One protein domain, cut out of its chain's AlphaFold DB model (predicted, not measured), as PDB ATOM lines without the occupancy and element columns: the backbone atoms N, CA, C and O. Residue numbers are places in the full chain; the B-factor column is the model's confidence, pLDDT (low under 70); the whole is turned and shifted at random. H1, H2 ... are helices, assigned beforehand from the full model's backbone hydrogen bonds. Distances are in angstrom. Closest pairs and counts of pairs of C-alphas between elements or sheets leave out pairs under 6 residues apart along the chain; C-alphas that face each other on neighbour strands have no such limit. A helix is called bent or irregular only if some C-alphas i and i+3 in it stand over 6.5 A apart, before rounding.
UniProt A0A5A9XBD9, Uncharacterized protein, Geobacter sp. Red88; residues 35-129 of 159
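AT A GLANCE: This is residues 35 to 129 of the 159 residues of an uncharacterized protein of Geobacter sp. Red88 (UniProt A0A5A9XBD9). A long helix, H3, and a long bent helix, H1, reach away from a small head like the two prongs of an open fork, with a gap between them. The head is at one end, where the short helix H2 packs between the second arm of H1 and the beginning of H3; residues 35 to 58 of H1 and 99 to 129 of H3 stick out from it. The printed part has 95 residues with three named helices, in the order H1, H2, H3, and no named strand; its class is all helix. The whole is extended, a rod with a radius of gyration of the C-alphas of 20.0 A and spans of 66 by 24 by 22 A.

HOW THE PARTS SIT: Start from H3, residues 88 to 129, the longest helix. Look at its residues 90 to 94, which alone touch H2, residues 78 to 84; the closest C-alphas are those of Ala 82 and Gln 91, 5.1 A apart. H2 and H3 run opposite ways at a shallow tilt of 26 degrees and form a helical hairpin. Now turn to H1, residues 35 to 69, assigned as one helix by its hydrogen bonds but bent: C-alphas 54 and 57 are 6.9 A apart. Its arms are H1a, residues 35 to 54, and H1b, residues 57 to 69, at a shallow tilt of 34.8 degrees, only just short of steep. H1b touches H2 with residues 63 to 67 alone, and the closest C-alphas are those of Ala 67 and Val 81, 5.8 A apart. These two run the same way at a shallow tilt of 24 degrees. H1a is apart from H2 and from H3, and H1b is apart from H3. In H1a, H1b, H2 and H3, every O i to N i+4 pair is within hydrogen-bond range.

IN THESE COORDINATES: Find C-alpha 88 at (204.112, 233.852, 111.578); from there H3 runs 62.1 A to C-alpha 129 at (163.182, 242.653, 157.411). Find C-alpha 35 at (169.415, 250.595, 133.245), where H1a begins; it measures 28.6 A to C-alpha 54. H1b takes 18.4 A from C-alpha 57 to C-alpha 69, and H2 takes 10.0 A from C-alpha 78 to C-alpha 84.

THE WHOLE: The two C-alphas farthest apart are those of Gly 71 and Leu 129, at 65.8 A, while those of Leu 35 and Leu 129 are 26.2 A apart. The printed part has no cut. The link from H1 to H2 is short, with 8 residues, and the link from H2 to H3 is tight, with 3. The mean pLDDT of the printed part is 86.6, and no printed residue is under 70.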
ATOM      1  N   LEU A  35     169.922 251.955 133.427       80.50
ATOM      2  CA  LEU A  35     169.415 250.595 133.245       80.50
ATOM      3  C   LEU A  35     169.113 250.293 131.773       80.50
ATOM      4  O   LEU A  35     169.382 249.182 131.321       80.50
ATOM      5  N   ASP A  36     168.658 251.289 131.010       79.25
ATOM      6  CA  ASP A  36     168.416 251.160 129.570       79.25
ATOM      7  C   ASP A  36     169.723 250.914 128.804       79.25
ATOM      8  O   ASP A  36     169.810 250.003 127.982       79.25
ATOM      9  N   ALA A  37     170.787 251.658 129.127       79.75
ATOM     10  CA  ALA A  37     172.107 251.413 128.552       79.75
ATOM     11  C   ALA A  37     172.668 250.044 128.966       79.75
ATOM     12  O   ALA A  37     173.319 249.384 128.160       79.75
ATOM     13  N   MET A  38     172.414 249.584 130.196       83.75
ATOM     14  CA  MET A  38     172.814 248.237 130.619       83.75
ATOM     15  C   MET A  38     172.054 247.143 129.864       83.75
ATOM     16  O   MET A  38     172.664 246.140 129.489       83.75
ATOM     17  N   ALA A  39     170.755 247.327 129.623       83.88
ATOM     18  CA  ALA A  39     169.942 246.407 128.836       83.88
ATOM     19  C   ALA A  39     170.433 246.333 127.382       83.88
ATOM     20  O   ALA A  39     170.618 245.236 126.855       83.88
ATOM     21  N   GLU A  40     170.744 247.476 126.770       87.69
ATOM     22  CA  GLU A  40     171.301 247.518 125.416       87.69
ATOM     23  C   GLU A  40     172.686 246.859 125.347       87.69
ATOM     24  O   GLU A  40     172.940 246.022 124.484       87.69
ATOM     25  N   VAL A  41     173.570 247.131 126.312       88.62
ATOM     26  CA  VAL A  41     174.877 246.457 126.401       88.62
ATOM     27  C   VAL A  41     174.718 244.944 126.587       88.62
ATOM     28  O   VAL A  41     175.506 244.174 126.038       88.62
ATOM     29  N   ASN A  42     173.721 244.484 127.347       88.94
ATOM     30  CA  ASN A  42     173.428 243.055 127.477       88.94
ATOM     31  C   ASN A  42     172.998 242.447 126.144       88.94
ATOM     32  O   ASN A  42     173.579 241.442 125.742       88.94
ATOM     33  N   ARG A  43     172.096 243.109 125.418       91.94
ATOM     34  CA  ARG A  43     171.671 242.685 124.082       91.94
ATOM     35  C   ARG A  43     172.840 242.594 123.100       91.94
ATOM     36  O   ARG A  43     172.993 241.594 122.408       91.94
ATOM     37  N   MET A  44     173.715 243.601 123.084       89.44
ATOM     38  CA  MET A  44     174.918 243.598 122.243       89.44
ATOM     39  C   MET A  44     175.880 242.454 122.604       89.44
ATOM     40  O   MET A  44     176.507 241.871 121.720       89.44
ATOM     41  N   LYS A  45     176.020 242.121 123.897       90.50
ATOM     42  CA  LYS A  45     176.829 240.970 124.339       90.50
ATOM     43  C   LYS A  45     176.221 239.646 123.887       90.50
ATOM     44  O   LYS A  45     176.979 238.765 123.489       90.50
ATOM     45  N   GLU A  46     174.901 239.500 123.966       91.56
ATOM     46  CA  GLU A  46     174.184 238.307 123.500       91.56
ATOM     47  C   GLU A  46     174.416 238.104 122.000       91.56
ATOM     48  O   GLU A  46     174.961 237.074 121.612       91.56
ATOM     49  N   GLU A  47     174.169 239.130 121.179       92.75
ATOM     50  CA  GLU A  47     174.412 239.076 119.730       92.75
ATOM     51  C   GLU A  47     175.875 238.728 119.400       92.75
ATOM     52  O   GLU A  47     176.167 237.903 118.531       92.75
ATOM     53  N   LEU A  48     176.837 239.340 120.102       87.75
ATOM     54  CA  LEU A  48     178.253 239.056 119.877       87.75
ATOM     55  C   LEU A  48     178.622 237.621 120.278       87.75
ATOM     56  O   LEU A  48     179.436 236.993 119.601       87.75
ATOM     57  N   THR A  49     178.026 237.100 121.350       87.69
ATOM     58  CA  THR A  49     178.254 235.724 121.813       87.69
ATOM     59  C   THR A  49     177.701 234.725 120.804       87.69
ATOM     60  O   THR A  49     178.434 233.825 120.401       87.69
ATOM     61  N   GLU A  50     176.487 234.941 120.294       89.69
ATOM     62  CA  GLU A  50     175.894 234.112 119.235       89.69
ATOM     63  C   GLU A  50     176.775 234.080 117.980       89.69
ATOM     64  O   GLU A  50     177.027 233.024 117.397       89.69
ATOM     65  N   ARG A  51     177.317 235.235 117.577       87.44
ATOM     66  CA  ARG A  51     178.240 235.319 116.435       87.44
ATOM     67  C   ARG A  51     179.544 234.562 116.688       87.44
ATOM     68  O   ARG A  51     180.040 233.896 115.783       87.44
ATOM     69  N   ILE A  52     180.110 234.643 117.893       83.62
ATOM     70  CA  ILE A  52     181.313 233.879 118.270       83.62
ATOM     71  C   ILE A  52     181.021 232.371 118.245       83.62
ATOM     72  O   ILE A  52     181.813 231.594 117.703       83.62
ATOM     73  N   GLU A  53     179.877 231.950 118.779       87.38
ATOM     74  CA  GLU A  53     179.447 230.550 118.780       87.38
ATOM     75  C   GLU A  53     179.271 230.012 117.356       87.38
ATOM     76  O   GLU A  53     179.813 228.954 117.030       87.38
ATOM     77  N   ALA A  54     178.640 230.785 116.468       86.56
ATOM     78  CA  ALA A  54     178.478 230.428 115.058       86.56
ATOM     79  C   ALA A  54     179.820 230.188 114.333       86.56
ATOM     80  O   ALA A  54     179.889 229.393 113.392       86.56
ATOM     81  N   HIS A  55     180.906 230.827 114.779       83.88
ATOM     82  CA  HIS A  55     182.250 230.643 114.223       83.88
ATOM     83  C   HIS A  55     183.084 229.556 114.917       83.88
ATOM     84  O   HIS A  55     184.165 229.216 114.431       83.88
ATOM     85  N   THR A  56     182.593 228.966 116.008       84.19
ATOM     86  CA  THR A  56     183.348 227.974 116.788       84.19
ATOM     87  C   THR A  56     183.532 226.660 116.028       84.19
ATOM     88  O   THR A  56     184.636 226.114 115.997       84.19
ATOM     89  N   GLU A  57     182.481 226.161 115.377       85.12
ATOM     90  CA  GLU A  57     182.547 224.906 114.617       85.12
ATOM     91  C   GLU A  57     183.402 225.027 113.338       85.12
ATOM     92  O   GLU A  57     184.314 224.215 113.160       85.12
ATOM     93  N   PRO A  58     183.245 226.074 112.497       88.81
ATOM     94  CA  PRO A  58     184.161 226.315 111.380       88.81
ATOM     95  C   PRO A  58     185.630 226.424 111.808       88.81
ATOM     96  O   PRO A  58     186.517 225.877 111.149       88.81
ATOM     97  N   LEU A  59     185.905 227.093 112.934       86.94
ATOM     98  CA  LEU A  59     187.261 227.207 113.471       86.94
ATOM     99  C   LEU A  59     187.815 225.839 113.895       86.94
ATOM    100  O   LEU A  59     188.959 225.519 113.576       86.94
ATOM    101  N   ARG A  60     187.008 225.009 114.567       88.06
ATOM    102  CA  ARG A  60     187.392 223.645 114.961       88.06
ATOM    103  C   ARG A  60     187.740 222.785 113.745       88.06
ATOM    104  O   ARG A  60     188.761 222.098 113.756       88.06
ATOM    105  N   GLN A  61     186.935 222.854 112.687       89.88
ATOM    106  CA  GLN A  61     187.187 222.129 111.438       89.88
ATOM    107  C   GLN A  61     188.485 222.593 110.767       89.88
ATOM    108  O   GLN A  61     189.296 221.763 110.355       89.88
ATOM    109  N   ALA A  62     188.732 223.907 110.725       87.81
ATOM    110  CA  ALA A  62     189.971 224.465 110.190       87.81
ATOM    111  C   ALA A  62     191.207 224.022 110.996       87.81
ATOM    112  O   ALA A  62     192.225 223.660 110.405       87.81
ATOM    113  N   ILE A  63     191.112 223.995 112.332       87.19
ATOM    114  CA  ILE A  63     192.178 223.489 113.213       87.19
ATOM    115  C   ILE A  63     192.452 222.013 112.925       87.19
ATOM    116  O   ILE A  63     193.607 221.646 112.736       87.19
ATOM    117  N   SER A  64     191.411 221.181 112.838       90.62
ATOM    118  CA  SER A  64     191.543 219.743 112.566       90.62
ATOM    119  C   SER A  64     192.183 219.462 111.200       90.62
ATOM    120  O   SER A  64     193.093 218.633 111.082       90.62
ATOM    121  N   ALA A  65     191.781 220.205 110.165       90.31
ATOM    122  CA  ALA A  65     192.367 220.098 108.833       90.31
ATOM    123  C   ALA A  65     193.847 220.523 108.824       90.31
ATOM    124  O   ALA A  65     194.690 219.815 108.268       90.31
ATOM    125  N   ALA A  66     194.179 221.641 109.479       89.38
ATOM    126  CA  ALA A  66     195.557 222.112 109.606       89.38
ATOM    127  C   ALA A  66     196.425 221.127 110.405       89.38
ATOM    128  O   ALA A  66     197.529 220.794 109.980       89.38
ATOM    129  N   ALA A  67     195.912 220.607 111.520       91.62
ATOM    130  CA  ALA A  67     196.581 219.598 112.331       91.62
ATOM    131  C   ALA A  67     196.890 218.335 111.515       91.62
ATOM    132  O   ALA A  67     198.039 217.885 111.487       91.62
ATOM    133  N   SER A  68     195.899 217.827 110.780       92.75
ATOM    134  CA  SER A  68     196.045 216.652 109.915       92.75
ATOM    135  C   SER A  68     197.097 216.870 108.822       92.75
ATOM    136  O   SER A  68     197.977 216.031 108.638       92.75
ATOM    137  N   ALA A  69     197.079 218.027 108.148       91.56
ATOM    138  CA  ALA A  69     198.074 218.386 107.131       91.56
ATOM    139  C   ALA A  69     199.508 218.456 107.688       91.56
ATOM    140  O   ALA A  69     200.480 218.267 106.959       91.56
ATOM    141  N   MET A  70     199.645 218.709 108.988       92.19
ATOM    142  CA  MET A  70     200.922 218.784 109.693       92.19
ATOM    143  C   MET A  70     201.296 217.465 110.383       92.19
ATOM    144  O   MET A  70     202.296 217.425 111.105       92.19
ATOM    145  N   GLY A  71     200.514 216.396 110.205       92.75
ATOM    146  CA  GLY A  71     200.730 215.103 110.859       92.75
ATOM    147  C   GLY A  71     200.608 215.166 112.384       92.75
ATOM    148  O   GLY A  71     201.340 214.473 113.088       92.75
ATOM    149  N   LEU A  72     199.772 216.067 112.902       92.56
ATOM    150  CA  LEU A  72     199.388 216.100 114.311       92.56
ATOM    151  C   LEU A  72     198.211 215.140 114.556       92.56
ATOM    152  O   LEU A  72     197.479 214.793 113.631       92.56
ATOM    153  N   GLY A  73     198.060 214.682 115.801       88.31
ATOM    154  CA  GLY A  73     196.974 213.780 116.189       88.31
ATOM    155  C   GLY A  73     195.585 214.440 116.128       88.31
ATOM    156  O   GLY A  73     195.491 215.664 116.054       88.31
ATOM    157  N   PRO A  74     194.502 213.647 116.200       83.44
ATOM    158  CA  PRO A  74     193.124 214.150 116.131       83.44
ATOM    159  C   PRO A  74     192.741 215.062 117.307       83.44
ATOM    160  O   PRO A  74     191.858 215.902 117.161       83.44
ATOM    161  N   ASP A  75     193.437 214.942 118.441       88.12
ATOM    162  CA  ASP A  75     193.238 215.775 119.635       88.12
ATOM    163  C   ASP A  75     194.114 217.041 119.640       88.12
ATOM    164  O   ASP A  75     194.219 217.732 120.656       88.12
ATOM    165  N   ALA A  76     194.788 217.345 118.526       87.88
ATOM    166  CA  ALA A  76     195.664 218.501 118.433       87.88
ATOM    167  C   ALA A  76     194.887 219.815 118.569       87.88
ATOM    168  O   ALA A  76     193.870 220.060 117.918       87.88
ATOM    169  N   THR A  77     195.416 220.692 119.410       90.75
ATOM    170  CA  THR A  77     194.829 221.991 119.713       90.75
ATOM    171  C   THR A  77     195.319 223.068 118.744       90.75
ATOM    172  O   THR A  77     196.327 222.917 118.049       90.75
ATOM    173  N   LEU A  78     194.658 224.233 118.752       87.88
ATOM    174  CA  LEU A  78     195.159 225.421 118.048       87.88
ATOM    175  C   LEU A  78     196.578 225.809 118.503       87.88
ATOM    176  O   LEU A  78     197.357 226.318 117.700       87.88
ATOM    177  N   GLY A  79     196.923 225.553 119.770       89.19
ATOM    178  CA  GLY A  79     198.266 225.791 120.296       89.19
ATOM    179  C   GLY A  79     199.314 224.893 119.642       89.19
ATOM    180  O   GLY A  79     200.373 225.381 119.254       89.19
ATOM    181  N   ASP A  80     198.991 223.615 119.432       90.38
ATOM    182  CA  ASP A  80     199.881 222.656 118.766       90.38
ATOM    183  C   ASP A  80     200.108 223.034 117.295       90.38
ATOM    184  O   ASP A  80     201.240 223.023 116.802       90.38
ATOM    185  N   VAL A  81     199.040 223.457 116.609       90.12
ATOM    186  CA  VAL A  81     199.107 223.971 115.231       90.12
ATOM    187  C   VAL A  81     199.954 225.248 115.164       90.12
ATOM    188  O   VAL A  81     200.838 225.360 114.311       90.12
ATOM    189  N   ALA A  82     199.744 226.197 116.081       90.50
ATOM    190  CA  ALA A  82     200.513 227.438 116.143       90.50
ATOM    191  C   ALA A  82     202.001 227.190 116.461       90.50
ATOM    192  O   ALA A  82     202.872 227.857 115.904       90.50
ATOM    193  N   ALA A  83     202.314 226.213 117.313       90.75
ATOM    194  CA  ALA A  83     203.691 225.862 117.652       90.75
ATOM    195  C   ALA A  83     204.440 225.224 116.472       90.75
ATOM    196  O   ALA A  83     205.629 225.482 116.285       90.75
ATOM    197  N   LYS A  84     203.752 224.408 115.663       91.62
ATOM    198  CA  LYS A  84     204.367 223.664 114.553       91.62
ATOM    199  C   LYS A  84     204.405 224.443 113.236       91.62
ATOM    200  O   LYS A  84     205.144 224.068 112.328       91.62
ATOM    201  N   THR A  85     203.599 225.498 113.090       89.56
ATOM    202  CA  THR A  85     203.485 226.223 111.816       89.56
ATOM    203  C   THR A  85     204.635 227.197 111.603       89.56
ATOM    204  O   THR A  85     205.085 227.873 112.523       89.56
ATOM    205  N   VAL A  86     205.087 227.309 110.353       89.38
ATOM    206  CA  VAL A  86     206.054 228.334 109.921       89.38
ATOM    207  C   VAL A  86     205.375 229.668 109.588       89.38
ATOM    208  O   VAL A  86     206.050 230.680 109.390       89.38
ATOM    209  N   GLN A  87     204.038 229.694 109.531       89.19
ATOM    210  CA  GLN A  87     203.270 230.906 109.261       89.19
ATOM    211  C   GLN A  87     203.223 231.802 110.504       89.19
ATOM    212  O   GLN A  87     202.481 231.553 111.457       89.19
ATOM    213  N   LYS A  88     203.999 232.889 110.469       86.38
ATOM    214  CA  LYS A  88     204.112 233.852 111.578       86.38
ATOM    215  C   LYS A  88     202.779 234.507 111.952       86.38
ATOM    216  O   LYS A  88     202.579 234.829 113.123       86.38
ATOM    217  N   ASP A  89     201.864 234.667 110.998       86.75
ATOM    218  CA  ASP A  89     200.550 235.261 111.257       86.75
ATOM    219  C   ASP A  89     199.684 234.390 112.166       86.75
ATOM    220  O   ASP A  89     199.069 234.914 113.090       86.75
ATOM    221  N   ILE A  90     199.704 233.062 111.997       84.00
ATOM    222  CA  ILE A  90     198.959 232.140 112.869       84.00
ATOM    223  C   ILE A  90     199.492 232.216 114.304       84.00
ATOM    224  O   ILE A  90     198.717 232.298 115.255       84.00
ATOM    225  N   GLN A  91     200.816 232.265 114.477       84.75
ATOM    226  CA  GLN A  91     201.440 232.423 115.796       84.75
ATOM    227  C   GLN A  91     201.086 233.759 116.455       84.75
ATOM    228  O   GLN A  91     200.837 233.817 117.662       84.75
ATOM    229  N   ARG A  92     201.074 234.848 115.677       90.88
ATOM    230  CA  ARG A  92     200.667 236.173 116.154       90.88
ATOM    231  C   ARG A  92     199.199 236.172 116.583       90.88
ATOM    232  O   ARG A  92     198.922 236.525 117.726       90.88
ATOM    233  N   LEU A  93     198.301 235.710 115.714       83.81
ATOM    234  CA  LEU A  93     196.861 235.658 115.971       83.81
ATOM    235  C   LEU A  93     196.522 234.761 117.166       83.81
ATOM    236  O   LEU A  93     195.706 235.150 117.991       83.81
ATOM    237  N   TYR A  94     197.186 233.613 117.326       85.94
ATOM    238  CA  TYR A  94     197.007 232.754 118.501       85.94
ATOM    239  C   TYR A  94     197.355 233.479 119.809       85.94
ATOM    240  O   TYR A  94     196.615 233.393 120.791       85.94
ATOM    241  N   ARG A  95     198.465 234.228 119.837       82.88
ATOM    242  CA  ARG A  95     198.846 235.020 121.019       82.88
ATOM    243  C   ARG A  95     197.843 236.134 121.301       82.88
ATOM    244  O   ARG A  95     197.412 236.274 122.440       82.88
ATOM    245  N   GLU A  96     197.459 236.896 120.280       83.44
ATOM    246  CA  GLU A  96     196.485 237.988 120.406       83.44
ATOM    247  C   GLU A  96     195.113 237.480 120.869       83.44
ATOM    248  O   GLU A  96     194.503 238.081 121.754       83.44
ATOM    249  N   LEU A  97     194.664 236.336 120.345       85.38
ATOM    250  CA  LEU A  97     193.411 235.696 120.737       85.38
ATOM    251  C   LEU A  97     193.439 235.273 122.207       85.38
ATOM    252  O   LEU A  97     192.498 235.570 122.934       85.38
ATOM    253  N   ASN A  98     194.528 234.657 122.678       84.12
ATOM    254  CA  ASN A  98     194.659 234.273 124.087       84.12
ATOM    255  C   ASN A  98     194.690 235.479 125.035       84.12
ATOM    256  O   ASN A  98     194.053 235.450 126.087       84.12
ATOM    257  N   VAL A  99     195.412 236.545 124.670       86.06
ATOM    258  CA  VAL A  99     195.447 237.785 125.465       86.06
ATOM    259  C   VAL A  99     194.052 238.399 125.545       86.06
ATOM    260  O   VAL A  99     193.580 238.711 126.636       86.06
ATOM    261  N   THR A 100     193.369 238.513 124.406       80.06
ATOM    262  CA  THR A 100     192.022 239.092 124.329       80.06
ATOM    263  C   THR A 100     191.013 238.244 125.104       80.06
ATOM    264  O   THR A 100     190.247 238.780 125.899       80.06
ATOM    265  N   ALA A 101     191.045 236.918 124.948       82.06
ATOM    266  CA  ALA A 101     190.160 236.004 125.666       82.06
ATOM    267  C   ALA A 101     190.343 236.108 127.186       82.06
ATOM    268  O   ALA A 101     189.357 236.181 127.918       82.06
ATOM    269  N   ARG A 102     191.592 236.192 127.667       87.62
ATOM    270  CA  ARG A 102     191.877 236.396 129.093       87.62
ATOM    271  C   ARG A 102     191.322 237.730 129.593       87.62
ATOM    272  O   ARG A 102     190.674 237.760 130.633       87.62
ATOM    273  N   GLN A 103     191.521 238.815 128.846       83.50
ATOM    274  CA  GLN A 103     190.979 240.126 129.214       83.50
ATOM    275  C   GLN A 103     189.446 240.109 129.279       83.50
ATOM    276  O   GLN A 103     188.866 240.643 130.221       83.50
ATOM    277  N   VAL A 104     188.778 239.457 128.322       86.00
ATOM    278  CA  VAL A 104     187.318 239.283 128.345       86.00
ATOM    279  C   VAL A 104     186.881 238.490 129.581       86.00
ATOM    280  O   VAL A 104     185.946 238.908 130.263       86.00
ATOM    281  N   GLN A 105     187.577 237.400 129.921       87.44
ATOM    282  CA  GLN A 105     187.291 236.600 131.118       87.44
ATOM    283  C   GLN A 105     187.447 237.402 132.415       87.44
ATOM    284  O   GLN A 105     186.566 237.351 133.269       87.44
ATOM    285  N   GLU A 106     188.527 238.173 132.557       87.44
ATOM    286  CA  GLU A 106     188.768 239.023 133.730       87.44
ATOM    287  C   GLU A 106     187.659 240.070 133.905       87.44
ATOM    288  O   GLU A 106     187.143 240.265 135.007       87.44
ATOM    289  N   ARG A 107     187.234 240.712 132.809       87.56
ATOM    290  CA  ARG A 107     186.136 241.692 132.838       87.56
ATOM    291  C   ARG A 107     184.790 241.041 133.142       87.56
ATOM    292  O   ARG A 107     184.021 241.586 133.929       87.56
ATOM    293  N   ALA A 108     184.511 239.875 132.563       85.12
ATOM    294  CA  ALA A 108     183.293 239.126 132.848       85.12
ATOM    295  C   ALA A 108     183.230 238.681 134.319       85.12
ATOM    296  O   ALA A 108     182.183 238.821 134.951       85.12
ATOM    297  N   ALA A 109     184.349 238.214 134.882       86.31
ATOM    298  CA  ALA A 109     184.446 237.826 136.287       86.31
ATOM    299  C   ALA A 109     184.190 239.013 137.228       86.31
ATOM    300  O   ALA A 109     183.394 238.895 138.155       86.31
ATOM    301  N   MET A 110     184.787 240.172 136.943       84.94
ATOM    302  CA  MET A 110     184.561 241.394 137.716       84.94
ATOM    303  C   MET A 110     183.095 241.847 137.657       84.94
ATOM    304  O   MET A 110     182.499 242.147 138.689       84.94
ATOM    305  N   ASN A 111     182.485 241.845 136.467       85.62
ATOM    306  CA  ASN A 111     181.073 242.204 136.309       85.62
ATOM    307  C   ASN A 111     180.151 241.259 137.090       85.62
ATOM    308  O   ASN A 111     179.183 241.703 137.707       85.62
ATOM    309  N   ARG A 112     180.466 239.961 137.087       88.25
ATOM    310  CA  ARG A 112     179.744 238.957 137.866       88.25
ATOM    311  C   ARG A 112     179.886 239.197 139.369       88.25
ATOM    312  O   ARG A 112     178.878 239.194 140.063       88.25
ATOM    313  N   GLU A 113     181.098 239.434 139.861       88.75
ATOM    314  CA  GLU A 113     181.349 239.696 141.283       88.75
ATOM    315  C   GLU A 113     180.584 240.930 141.781       88.75
ATOM    316  O   GLU A 113     179.983 240.903 142.855       88.75
ATOM    317  N   ILE A 114     180.563 242.003 140.985       83.75
ATOM    318  CA  ILE A 114     179.782 243.208 141.287       83.75
ATOM    319  C   ILE A 114     178.297 242.847 141.422       83.75
ATOM    320  O   ILE A 114     177.681 243.171 142.439       83.75
ATOM    321  N   ALA A 115     177.734 242.133 140.443       84.56
ATOM    322  CA  ALA A 115     176.331 241.724 140.464       84.56
ATOM    323  C   ALA A 115     175.996 240.815 141.664       84.56
ATOM    324  O   ALA A 115     174.993 241.032 142.341       84.56
ATOM    325  N   GLU A 116     176.847 239.833 141.972       87.38
ATOM    326  CA  GLU A 116     176.659 238.919 143.106       87.38
ATOM    327  C   GLU A 116     176.664 239.659 144.450       87.38
ATOM    328  O   GLU A 116     175.814 239.391 145.301       87.38
ATOM    329  N   ARG A 117     177.573 240.626 144.638       84.50
ATOM    330  CA  ARG A 117     177.630 241.447 145.859       84.50
ATOM    331  C   ARG A 117     176.353 242.266 146.054       84.50
ATOM    332  O   ARG A 117     175.834 242.304 147.170       84.50
ATOM    333  N   PHE A 118     175.821 242.861 144.984       82.06
ATOM    334  CA  PHE A 118     174.544 243.582 145.035       82.06
ATOM    335  C   PHE A 118     173.381 242.657 145.411       82.06
ATOM    336  O   PHE A 118     172.627 242.954 146.339       82.06
ATOM    337  N   VAL A 119     173.269 241.496 144.756       84.56
ATOM    338  CA  VAL A 119     172.215 240.511 145.057       84.56
ATOM    339  C   VAL A 119     172.303 240.025 146.506       84.56
ATOM    340  O   VAL A 119     171.276 239.906 147.180       84.56
ATOM    341  N   ALA A 120     173.511 239.772 147.017       83.94
ATOM    342  CA  ALA A 120     173.721 239.319 148.388       83.94
ATOM    343  C   ALA A 120     173.314 240.376 149.430       83.94
ATOM    344  O   ALA A 120     172.656 240.039 150.421       83.94
ATOM    345  N   ALA A 121     173.660 241.648 149.203       78.44
ATOM    346  CA  ALA A 121     173.296 242.755 150.087       78.44
ATOM    347  C   ALA A 121     171.771 242.961 150.145       78.44
ATOM    348  O   ALA A 121     171.188 242.981 151.235       78.44
ATOM    349  N   ALA A 122     171.108 243.001 148.984       79.50
ATOM    350  CA  ALA A 122     169.652 243.112 148.894       79.50
ATOM    351  C   ALA A 122     168.941 241.926 149.577       79.50
ATOM    352  O   ALA A 122     168.024 242.110 150.381       79.50
ATOM    353  N   SER A 123     169.412 240.698 149.330       82.88
ATOM    354  CA  SER A 123     168.832 239.474 149.907       82.88
ATOM    355  C   SER A 123     168.983 239.402 151.429       82.88
ATOM    356  O   SER A 123     168.069 238.955 152.130       82.88
ATOM    357  N   THR A 124     170.125 239.855 151.957       84.44
ATOM    358  CA  THR A 124     170.385 239.915 153.403       84.44
ATOM    359  C   THR A 124     169.433 240.895 154.077       84.44
ATOM    360  O   THR A 124     168.803 240.553 155.080       84.44
ATOM    361  N   THR A 125     169.266 242.080 153.485       81.38
ATOM    362  CA  THR A 125     168.358 243.112 153.994       81.38
ATOM    363  C   THR A 125     166.906 242.632 153.982       81.38
ATOM    364  O   THR A 125     166.217 242.720 154.998       81.38
ATOM    365  N   LEU A 126     166.455 242.010 152.888       81.00
ATOM    366  CA  LEU A 126     165.105 241.448 152.794       81.00
ATOM    367  C   LEU A 126     164.858 240.320 153.809       81.00
ATOM    368  O   LEU A 126     163.790 240.251 154.426       81.00
ATOM    369  N   SER A 127     165.847 239.448 154.014       79.69
ATOM    370  CA  SER A 127     165.764 238.353 154.990       79.69
ATOM    371  C   SER A 127     165.681 238.876 156.425       79.69
ATOM    372  O   SER A 127     164.916 238.346 157.236       79.69
ATOM    373  N   LEU A 128     166.441 239.930 156.743       82.50
ATOM    374  CA  LEU A 128     166.386 240.606 158.037       82.50
ATOM    375  C   LEU A 128     165.006 241.232 158.271       82.50
ATOM    376  O   LEU A 128     164.389 240.958 159.300       82.50
ATOM    377  N   LEU A 129     164.494 242.005 157.308       80.88
ATOM    378  CA  LEU A 129     163.182 242.653 157.411       80.88
ATOM    379  C   LEU A 129     162.054 241.625 157.561       80.88
ATOM    380  O   LEU A 129     161.218 241.750 158.454       80.88
TER     381      LEU A 129